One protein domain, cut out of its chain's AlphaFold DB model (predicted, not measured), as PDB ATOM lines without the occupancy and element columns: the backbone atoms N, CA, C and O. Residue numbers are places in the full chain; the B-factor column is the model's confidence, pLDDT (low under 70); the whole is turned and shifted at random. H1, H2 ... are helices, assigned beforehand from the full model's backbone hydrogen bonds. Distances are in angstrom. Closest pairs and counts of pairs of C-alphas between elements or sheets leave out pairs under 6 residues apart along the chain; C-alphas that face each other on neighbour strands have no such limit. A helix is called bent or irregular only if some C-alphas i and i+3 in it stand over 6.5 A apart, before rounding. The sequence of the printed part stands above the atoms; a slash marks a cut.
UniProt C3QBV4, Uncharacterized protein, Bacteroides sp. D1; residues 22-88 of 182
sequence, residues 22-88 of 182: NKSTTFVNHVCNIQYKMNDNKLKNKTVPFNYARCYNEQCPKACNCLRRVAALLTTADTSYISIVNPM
ATOM      1  N   ASN A  22      22.776 -12.894 -13.276       50.53
ATOM      2  CA  ASN A  22      21.886 -12.926 -14.429       50.53
ATOM      3  C   ASN A  22      21.155 -11.574 -14.537       50.53
ATOM      4  O   ASN A  22      20.213 -11.312 -13.789       50.53
ATOM      5  N   LYS A  23      21.609 -10.702 -15.449       52.78
ATOM      6  CA  LYS A  23      21.069  -9.342 -15.677       52.78
ATOM      7  C   LYS A  23      19.548  -9.315 -15.910       52.78
ATOM      8  O   LYS A  23      18.904  -8.305 -15.633       52.78
ATOM      9  N   SER A  24      18.970 -10.422 -16.374       59.50
ATOM     10  CA  SER A  24      17.527 -10.570 -16.578       59.50
ATOM     11  C   SER A  24      16.737 -10.553 -15.266       59.50
ATOM     12  O   SER A  24      15.674  -9.941 -15.198       59.50
ATOM     13  N   THR A  25      17.263 -11.156 -14.196       60.62
ATOM     14  CA  THR A  25      16.583 -11.229 -12.891       60.62
ATOM     15  C   THR A  25      16.475  -9.853 -12.234       60.62
ATOM     16  O   THR A  25      15.434  -9.496 -11.685       60.62
ATOM     17  N   THR A  26      17.528  -9.040 -12.333       65.56
ATOM     18  CA  THR A  26      17.557  -7.672 -11.799       65.56
ATOM     19  C   THR A  26      16.566  -6.757 -12.514       65.56
ATOM     20  O   THR A  26      15.887  -5.970 -11.855       65.56
ATOM     21  N   PHE A  27      16.429  -6.881 -13.837       72.56
ATOM     22  CA  PHE A  27      15.444  -6.114 -14.606       72.56
ATOM     23  C   PHE A  27      14.002  -6.505 -14.254       72.56
ATOM     24  O   PHE A  27      13.174  -5.634 -13.998       72.56
ATOM     25  N   VAL A  28      13.712  -7.806 -14.163       72.88
ATOM     26  CA  VAL A  28      12.380  -8.314 -13.785       72.88
ATOM     27  C   VAL A  28      11.994  -7.842 -12.378       72.88
ATOM     28  O   VAL A  28      10.910  -7.288 -12.188       72.88
ATOM     29  N   ASN A  29      12.915  -7.941 -11.414       77.12
ATOM     30  CA  ASN A  29      12.701  -7.432 -10.057       77.12
ATOM     31  C   ASN A  29      12.475  -5.915 -10.034       77.12
ATOM     32  O   ASN A  29      11.616  -5.433  -9.295       77.12
ATOM     33  N   HIS A  30      13.197  -5.154 -10.858       75.19
ATOM     34  CA  HIS A  30      13.017  -3.710 -10.973       75.19
ATOM     35  C   HIS A  30      11.622  -3.334 -11.499       75.19
ATOM     36  O   HIS A  30      10.944  -2.505 -10.894       75.19
ATOM     37  N   VAL A  31      11.160  -3.977 -12.578       76.31
ATOM     38  CA  VAL A  31       9.816  -3.753 -13.143       76.31
ATOM     39  C   VAL A  31       8.728  -4.097 -12.123       76.31
ATOM     40  O   VAL A  31       7.796  -3.319 -11.919       76.31
ATOM     41  N   CYS A  32       8.870  -5.217 -11.419       73.50
ATOM     42  CA  CYS A  32       7.892  -5.634 -10.421       73.50
ATOM     43  C   CYS A  32       7.847  -4.686  -9.211       73.50
ATOM     44  O   CYS A  32       6.768  -4.305  -8.757       73.50
ATOM     45  N   ASN A  33       9.007  -4.209  -8.740       72.62
ATOM     46  CA  ASN A  33       9.074  -3.188  -7.692       72.62
ATOM     47  C   ASN A  33       8.328  -1.905  -8.102       72.62
ATOM     48  O   ASN A  33       7.631  -1.318  -7.275       72.62
ATOM     49  N   ILE A  34       8.451  -1.474  -9.367       73.94
ATOM     50  CA  ILE A  34       7.705  -0.322  -9.898       73.94
ATOM     51  C   ILE A  34       6.200  -0.600  -9.867       73.94
ATOM     52  O   ILE A  34       5.443   0.239  -9.388       73.94
ATOM     53  N   GLN A  35       5.761  -1.779 -10.312       72.12
ATOM     54  CA  GLN A  35       4.342  -2.134 -10.331       72.12
ATOM     55  C   GLN A  35       3.710  -2.139  -8.930       72.12
ATOM     56  O   GLN A  35       2.597  -1.641  -8.760       72.12
ATOM     57  N   TYR A  36       4.422  -2.637  -7.912       71.81
ATOM     58  CA  TYR A  36       3.945  -2.577  -6.526       71.81
ATOM     59  C   TYR A  36       3.883  -1.143  -5.987       71.81
ATOM     60  O   TYR A  36       2.899  -0.795  -5.337       71.81
ATOM     61  N   LYS A  37       4.873  -0.297  -6.308       64.81
ATOM     62  CA  LYS A  37       4.900   1.121  -5.905       64.81
ATOM     63  C   LYS A  37       3.861   1.982  -6.634       64.81
ATOM     64  O   LYS A  37       3.315   2.903  -6.045       64.81
ATOM     65  N   MET A  38       3.546   1.697  -7.897       57.53
ATOM     66  CA  MET A  38       2.522   2.436  -8.653       57.53
ATOM     67  C   MET A  38       1.093   2.109  -8.193       57.53
ATOM     68  O   MET A  38       0.204   2.952  -8.301       57.53
ATOM     69  N   ASN A  39       0.866   0.919  -7.627       61.16
ATOM     70  CA  ASN A  39      -0.427   0.518  -7.061       61.16
ATOM     71  C   ASN A  39      -0.714   1.099  -5.659       61.16
ATOM     72  O   ASN A  39      -1.792   0.849  -5.117       61.16
ATOM     73  N   ASP A  40       0.202   1.887  -5.092       50.81
ATOM     74  CA  ASP A  40       0.126   2.471  -3.743       50.81
ATOM     75  C   ASP A  40      -1.154   3.306  -3.525       50.81
ATOM     76  O   ASP A  40      -1.862   3.145  -2.532       50.81
ATOM     77  N   ASN A  41      -1.595   4.078  -4.528       44.66
ATOM     78  CA  ASN A  41      -2.835   4.863  -4.422       44.66
ATOM     79  C   ASN A  41      -4.117   4.021  -4.267       44.66
ATOM     80  O   ASN A  41      -5.090   4.518  -3.704       44.66
ATOM     81  N   LYS A  42      -4.122   2.754  -4.711       44.88
ATOM     82  CA  LYS A  42      -5.240   1.808  -4.511       44.88
ATOM     83  C   LYS A  42      -5.072   0.973  -3.231       44.88
ATOM     84  O   LYS A  42      -5.991   0.260  -2.834       44.88
ATOM     85  N   LEU A  43      -3.904   1.044  -2.591       49.72
ATOM     86  CA  LEU A  43      -3.503   0.203  -1.464       49.72
ATOM     87  C   LEU A  43      -3.518   0.921  -0.107       49.72
ATOM     88  O   LEU A  43      -3.275   0.277   0.909       49.72
ATOM     89  N   LYS A  44      -3.868   2.213  -0.071       41.12
ATOM     90  CA  LYS A  44      -3.897   3.066   1.134       41.12
ATOM     91  C   LYS A  44      -4.680   2.506   2.336       41.12
ATOM     92  O   LYS A  44      -4.476   2.971   3.448       41.12
ATOM     93  N   ASN A  45      -5.510   1.479   2.137       46.41
ATOM     94  CA  ASN A  45      -6.289   0.829   3.196       46.41
ATOM     95  C   ASN A  45      -5.769  -0.562   3.615       46.41
ATOM     96  O   ASN A  45      -6.404  -1.216   4.438       46.41
ATOM     97  N   LYS A  46      -4.651  -1.056   3.060       59.78
ATOM     98  CA  LYS A  46      -4.176  -2.432   3.294       59.78
ATOM     99  C   LYS A  46      -2.821  -2.429   3.985       59.78
ATOM    100  O   LYS A  46      -1.771  -2.356   3.349       59.78
ATOM    101  N   THR A  47      -2.851  -2.521   5.306       74.12
ATOM    102  CA  THR A  47      -1.648  -2.584   6.132       74.12
ATOM    103  C   THR A  47      -1.093  -4.005   6.175       74.12
ATOM    104  O   THR A  47      -1.800  -4.975   6.455       74.12
ATOM    105  N   VAL A  48       0.204  -4.140   5.894       85.75
ATOM    106  CA  VAL A  48       0.949  -5.376   6.167       85.75
ATOM    107  C   VAL A  48       0.821  -5.678   7.665       85.75
ATOM    108  O   VAL A  48       1.076  -4.776   8.469       85.75
ATOM    109  N   PRO A  49       0.467  -6.910   8.079       87.69
ATOM    110  CA  PRO A  49       0.343  -7.225   9.496       87.69
ATOM    111  C   PRO A  49       1.632  -6.921  10.261       87.69
ATOM    112  O   PRO A  49       2.734  -7.186   9.777       87.69
ATOM    113  N   PHE A  50       1.488  -6.393  11.479       82.94
ATOM    114  CA  PHE A  50       2.602  -5.876  12.281       82.94
ATOM    115  C   PHE A  50       3.782  -6.864  12.389       82.94
ATOM    116  O   PHE A  50       4.909  -6.523  12.030       82.94
ATOM    117  N   ASN A  51       3.500  -8.119  12.758       87.19
ATOM    118  CA  ASN A  51       4.506  -9.172  12.955       87.19
ATOM    119  C   ASN A  51       4.859  -9.967  11.685       87.19
ATOM    120  O   ASN A  51       5.600 -10.949  11.760       87.19
ATOM    121  N   TYR A  52       4.324  -9.603  10.516       93.06
ATOM    122  CA  TYR A  52       4.655 -10.321   9.289       93.06
ATOM    123  C   TYR A  52       6.087  -9.987   8.849       93.06
ATOM    124  O   TYR A  52       6.427  -8.830   8.584       93.06
ATOM    125  N   ALA A  53       6.953 -11.003   8.788       95.06
ATOM    126  CA  ALA A  53       8.366 -10.798   8.482       95.06
ATOM    127  C   ALA A  53       8.599 -10.446   7.004       95.06
ATOM    128  O   ALA A  53       8.220 -11.191   6.093       95.06
ATOM    129  N   ARG A  54       9.284  -9.322   6.789       94.88
ATOM    130  CA  ARG A  54       9.635  -8.741   5.488       94.88
ATOM    131  C   ARG A  54      10.979  -9.266   4.992       94.88
ATOM    132  O   ARG A  54      11.841  -9.636   5.786       94.88
ATOM    133  N   CYS A  55      11.176  -9.274   3.676       94.75
ATOM    134  CA  CYS A  55      12.439  -9.671   3.056       94.75
ATOM    135  C   CYS A  55      12.956  -8.578   2.115       94.75
ATOM    136  O   CYS A  55      12.328  -8.262   1.104       94.75
ATOM    137  N   TYR A  56      14.136  -8.042   2.431       92.00
ATOM    138  CA  TYR A  56      14.795  -6.979   1.666       92.00
ATOM    139  C   TYR A  56      15.850  -7.500   0.677       92.00
ATOM    140  O   TYR A  56      16.561  -6.702   0.077       92.00
ATOM    141  N   ASN A  57      15.944  -8.818   0.454       91.56
ATOM    142  CA  ASN A  57      16.845  -9.369  -0.561       91.56
ATOM    143  C   ASN A  57      16.330  -9.057  -1.981       91.56
ATOM    144  O   ASN A  57      15.527  -9.802  -2.544       91.56
ATOM    145  N   GLU A  58      16.808  -7.955  -2.559       86.50
ATOM    146  CA  GLU A  58      16.419  -7.482  -3.898       86.50
ATOM    147  C   GLU A  58      16.930  -8.380  -5.029       86.50
ATOM    148  O   GLU A  58      16.374  -8.393  -6.126       86.50
ATOM    149  N   GLN A  59      17.996  -9.132  -4.760       85.94
ATOM    150  CA  GLN A  59      18.653 -10.003  -5.730       85.94
ATOM    151  C   GLN A  59      17.992 -11.384  -5.804       85.94
ATOM    152  O   GLN A  59      18.364 -12.205  -6.640       85.94
ATOM    153  N   CYS A  60      16.997 -11.649  -4.951       89.25
ATOM    154  CA  CYS A  60      16.284 -12.916  -4.942       89.25
ATOM    155  C   CYS A  60      15.571 -13.149  -6.289       89.25
ATOM    156  O   CYS A  60      14.766 -12.310  -6.706       89.25
ATOM    157  N   PRO A  61      15.779 -14.300  -6.954       88.56
ATOM    158  CA  PRO A  61      15.115 -14.607  -8.219       88.56
ATOM    159  C   PRO A  61      13.599 -14.777  -8.082       88.56
ATOM    160  O   PRO A  61      12.873 -14.619  -9.056       88.56
ATOM    161  N   LYS A  62      13.104 -15.054  -6.869       89.69
ATOM    162  CA  LYS A  62      11.671 -15.166  -6.570       89.69
ATOM    163  C   LYS A  62      11.048 -13.865  -6.057       89.69
ATOM    164  O   LYS A  62       9.883 -13.883  -5.672       89.69
ATOM    165  N   ALA A  63      11.791 -12.753  -6.008       89.75
ATOM    166  CA  ALA A  63      11.345 -11.519  -5.355       89.75
ATOM    167  C   ALA A  63       9.998 -11.010  -5.898       89.75
ATOM    168  O   ALA A  63       9.135 -10.651  -5.105       89.75
ATOM    169  N   CYS A  64       9.791 -11.064  -7.217       87.94
ATOM    170  CA  CYS A  64       8.549 -10.617  -7.860       87.94
ATOM    171  C   CYS A  64       7.293 -11.344  -7.368       87.94
ATOM    172  O   CYS A  64       6.242 -10.733  -7.260       87.94
ATOM    173  N   ASN A  65       7.411 -12.629  -7.036       90.06
ATOM    174  CA  ASN A  65       6.278 -13.460  -6.621       90.06
ATOM    175  C   ASN A  65       6.337 -13.797  -5.125       90.06
ATOM    176  O   ASN A  65       5.662 -14.715  -4.673       90.06
ATOM    177  N   CYS A  66       7.176 -13.107  -4.346       93.06
ATOM    178  CA  CYS A  66       7.373 -13.393  -2.930       93.06
ATOM    179  C   CYS A  66       6.606 -12.393  -2.066       93.06
ATOM    180  O   CYS A  66       6.927 -11.204  -2.039       93.06
ATOM    181  N   LEU A  67       5.653 -12.874  -1.273       93.69
ATOM    182  CA  LEU A  67       4.818 -12.030  -0.428       93.69
ATOM    183  C   LEU A  67       5.635 -11.243   0.608       93.69
ATOM    184  O   LEU A  67       5.329 -10.091   0.900       93.69
ATOM    185  N   ARG A  68       6.749 -11.804   1.094       95.31
ATOM    186  CA  ARG A  68       7.677 -11.094   1.995       95.31
ATOM    187  C   ARG A  68       8.402  -9.934   1.321       95.31
ATOM    188  O   ARG A  68       8.752  -8.970   2.003       95.31
ATOM    189  N   ARG A  69       8.642 -10.021   0.008       93.31
ATOM    190  CA  ARG A  69       9.176  -8.905  -0.783       93.31
ATOM    191  C   ARG A  69       8.101  -7.846  -0.977       93.31
ATOM    192  O   ARG A  69       8.387  -6.675  -0.768       93.31
ATOM    193  N   VAL A  70       6.873  -8.253  -1.302       91.75
ATOM    194  CA  VAL A  70       5.731  -7.330  -1.388       91.75
ATOM    195  C   VAL A  70       5.558  -6.581  -0.068       91.75
ATOM    196  O   VAL A  70       5.569  -5.358  -0.069       91.75
ATOM    197  N   ALA A  71       5.535  -7.283   1.067       92.25
ATOM    198  CA  ALA A  71       5.483  -6.673   2.395       92.25
ATOM    199  C   ALA A  71       6.581  -5.619   2.621       92.25
ATOM    200  O   ALA A  71       6.317  -4.580   3.217       92.25
ATOM    201  N   ALA A  72       7.807  -5.883   2.155       92.00
ATOM    202  CA  ALA A  72       8.926  -4.953   2.276       92.00
ATOM    203  C   ALA A  72       8.738  -3.690   1.418       92.00
ATOM    204  O   ALA A  72       9.094  -2.600   1.858       92.00
ATOM    205  N   LEU A  73       8.170  -3.833   0.214       88.56
ATOM    206  CA  LEU A  73       7.890  -2.724  -0.705       88.56
ATOM    207  C   LEU A  73       6.727  -1.840  -0.241       88.56
ATOM    208  O   LEU A  73       6.685  -0.671  -0.609       88.56
ATOM    209  N   LEU A  74       5.806  -2.401   0.543       86.44
ATOM    210  CA  LEU A  74       4.657  -1.695   1.117       86.44
ATOM    211  C   LEU A  74       4.955  -1.037   2.470       86.44
ATOM    212  O   LEU A  74       4.085  -0.377   3.032       86.44
ATOM    213  N   THR A  75       6.154  -1.228   3.027       85.62
ATOM    214  CA  THR A  75       6.561  -0.532   4.251       85.62
ATOM    215  C   THR A  75       6.671   0.966   3.976       85.62
ATOM    216  O   THR A  75       7.475   1.388   3.143       85.62
ATOM    217  N   THR A  76       5.904   1.768   4.712       83.06
ATOM    218  CA  THR A  76       5.966   3.234   4.675       83.06
ATOM    219  C   THR A  76       6.806   3.784   5.829       83.06
ATOM    220  O   THR A  76       7.135   3.068   6.780       83.06
ATOM    221  N   ALA A  77       7.130   5.079   5.767       82.06
ATOM    222  CA  ALA A  77       7.853   5.780   6.831       82.06
ATOM    223  C   ALA A  77       7.081   5.843   8.165       82.06
ATOM    224  O   ALA A  77       7.695   6.031   9.212       82.06
ATOM    225  N   ASP A  78       5.761   5.624   8.145       81.25
ATOM    226  CA  ASP A  78       4.912   5.619   9.344       81.25
ATOM    227  C   ASP A  78       5.127   4.375  10.225       81.25
ATOM    228  O   ASP A  78       4.687   4.325  11.374       81.25
ATOM    229  N   THR A  79       5.806   3.342   9.710       80.69
ATOM    230  CA  THR A  79       6.079   2.102  10.449       80.69
ATOM    231  C   THR A  79       7.449   2.175  11.131       80.69
ATOM    232  O   THR A  79       8.464   1.849  10.520       80.69
ATOM    233  N   SER A  80       7.497   2.563  12.412       83.62
ATOM    234  CA  SER A  80       8.768   2.730  13.149       83.62
ATOM    235  C   SER A  80       9.564   1.439  13.353       83.62
ATOM    236  O   SER A  80      10.789   1.476  13.418       83.62
ATOM    237  N   TYR A  81       8.880   0.299  13.473       87.38
ATOM    238  CA  TYR A  81       9.505  -1.000  13.717       87.38
ATOM    239  C   TYR A  81       8.931  -2.053  12.783       87.38
ATOM    240  O   TYR A  81       7.719  -2.134  12.586       87.38
ATOM    241  N   ILE A  82       9.812  -2.890  12.243       91.06
ATOM    242  CA  ILE A  82       9.449  -3.957  11.319       91.06
ATOM    243  C   ILE A  82      10.109  -5.276  11.711       91.06
ATOM    244  O   ILE A  82      11.269  -5.317  12.115       91.06
ATOM    245  N   SER A  83       9.382  -6.377  11.527       94.06
ATOM    246  CA  SER A  83       9.969  -7.716  11.547       94.06
ATOM    247  C   SER A  83      10.627  -8.008  10.200       94.06
ATOM    248  O   SER A  83       9.998  -7.847   9.149       94.06
ATOM    249  N   ILE A  84      11.872  -8.480  10.224       95.31
ATOM    250  CA  ILE A  84      12.610  -8.910   9.033       95.31
ATOM    251  C   ILE A  84      12.976 -10.388   9.139       95.31
ATOM    252  O   ILE A  84      13.215 -10.907  10.228       95.31
ATOM    253  N   VAL A  85      13.028 -11.070   7.998       95.56
ATOM    254  CA  VAL A  85      13.665 -12.388   7.914       95.56
ATOM    255  C   VAL A  85      15.149 -12.214   8.235       95.56
ATOM    256  O   VAL A  85      15.785 -11.315   7.686       95.56
ATOM    257  N   ASN A  86      15.697 -13.071   9.101       94.62
ATOM    258  CA  ASN A  86      17.125 -13.076   9.410       94.62
ATOM    259  C   ASN A  86      17.935 -13.236   8.104       94.62
ATOM    260  O   ASN A  86      17.805 -14.281   7.459       94.62
ATOM    261  N   PRO A  87      18.777 -12.259   7.711       92.19
ATOM    262  CA  PRO A  87      19.558 -12.340   6.479       92.19
ATOM    263  C   PRO A  87      20.450 -13.584   6.396       92.19
ATOM    264  O   PRO A  87      20.642 -14.115   5.307       92.19
ATOM    265  N   MET A  88      20.919 -14.102   7.537       91.69
ATOM    266  CA  MET A  88      21.733 -15.324   7.604       91.69
ATOM    267  C   MET A  88      20.959 -16.594   7.225       91.69
ATOM    268  O   MET A  88      21.567 -17.618   6.930       91.69
TER     269      MET A  88
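Overview. This is residues 22 to 88 of the 182 residues of an uncharacterized protein of Bacteroides sp. D1 (UniProt C3QBV4). One long helix, H1, makes one side of a flat shape, and a single short helix, H3, sits in the middle, set crosswise to the later part of H1. After H1 comes the short turn of H2 at the far end; the long loop of residues 44 to 66 then folds back past H3 on the side away from H1 and returns into H3, and the closing loop of residues 74 to 88 swings out and passes beside Ala 53 with Ser 83. The printed part has 67 residues with three named helices, in the order H1, H2, H3, and no named strand; the class is all helix, though the helices hold 27 of the 67 residues, under half. It is compact, with a radius of gyration of the C-alphas of 12.2 A, and spans 34 by 32 by 17 A.

Arrangement. From the first residue, Asn 22, the printed part goes at once into H1, residues 23 to 38. H2, residues 40 to 43, follows after a tight link of 1 residue, and H1 and H2 meet only through their link. A long link of 23 residues joins H2 to H3, residues 67 to 73, and these two are apart. H1 touches H3 with residues 33 to 37 alone, and the closest C-alphas of the two helices, those of Tyr 36 and Leu 73, are 7.0 A apart. Their centres are 12.6 A apart. Their lines are about perpendicular at 70.3 degrees, but only just. In H1 and H3 every O i to N i+4 pair is within hydrogen-bond range; H2 is too short for such a pair, and its 1 pair of O i and N i+3 is within range.

Along the chain. H1, residues 23 to 38, begins with C-alpha 23 at (21.069, -9.342, -15.677) and ends with C-alpha 38 at (2.522, 2.436, -8.653), 23.1 A from first to last C-alpha. H2, residues 40 to 43, is 4.8 A long by the same measure. H3, residues 67 to 73, is 9.8 A long and ends with C-alpha 73 at (7.890, -2.724, -0.705). None of the helices is bent or irregular.

Size, cuts and confidence. The C-alphas of Asn 22 and Asn 45 are the two farthest apart, at 36.0 A, and those of Asn 22 and Met 88 are 22.2 A apart. The printed part runs from residue 22 to residue 88 and has no cut. The link from H2 to H3 is long. The mean pLDDT of the printed part is 79.1; the model's confidence is under 70 at residues 22 to 26 and 37 to 46. H2 has a mean pLDDT of 48, and H3 one of 92.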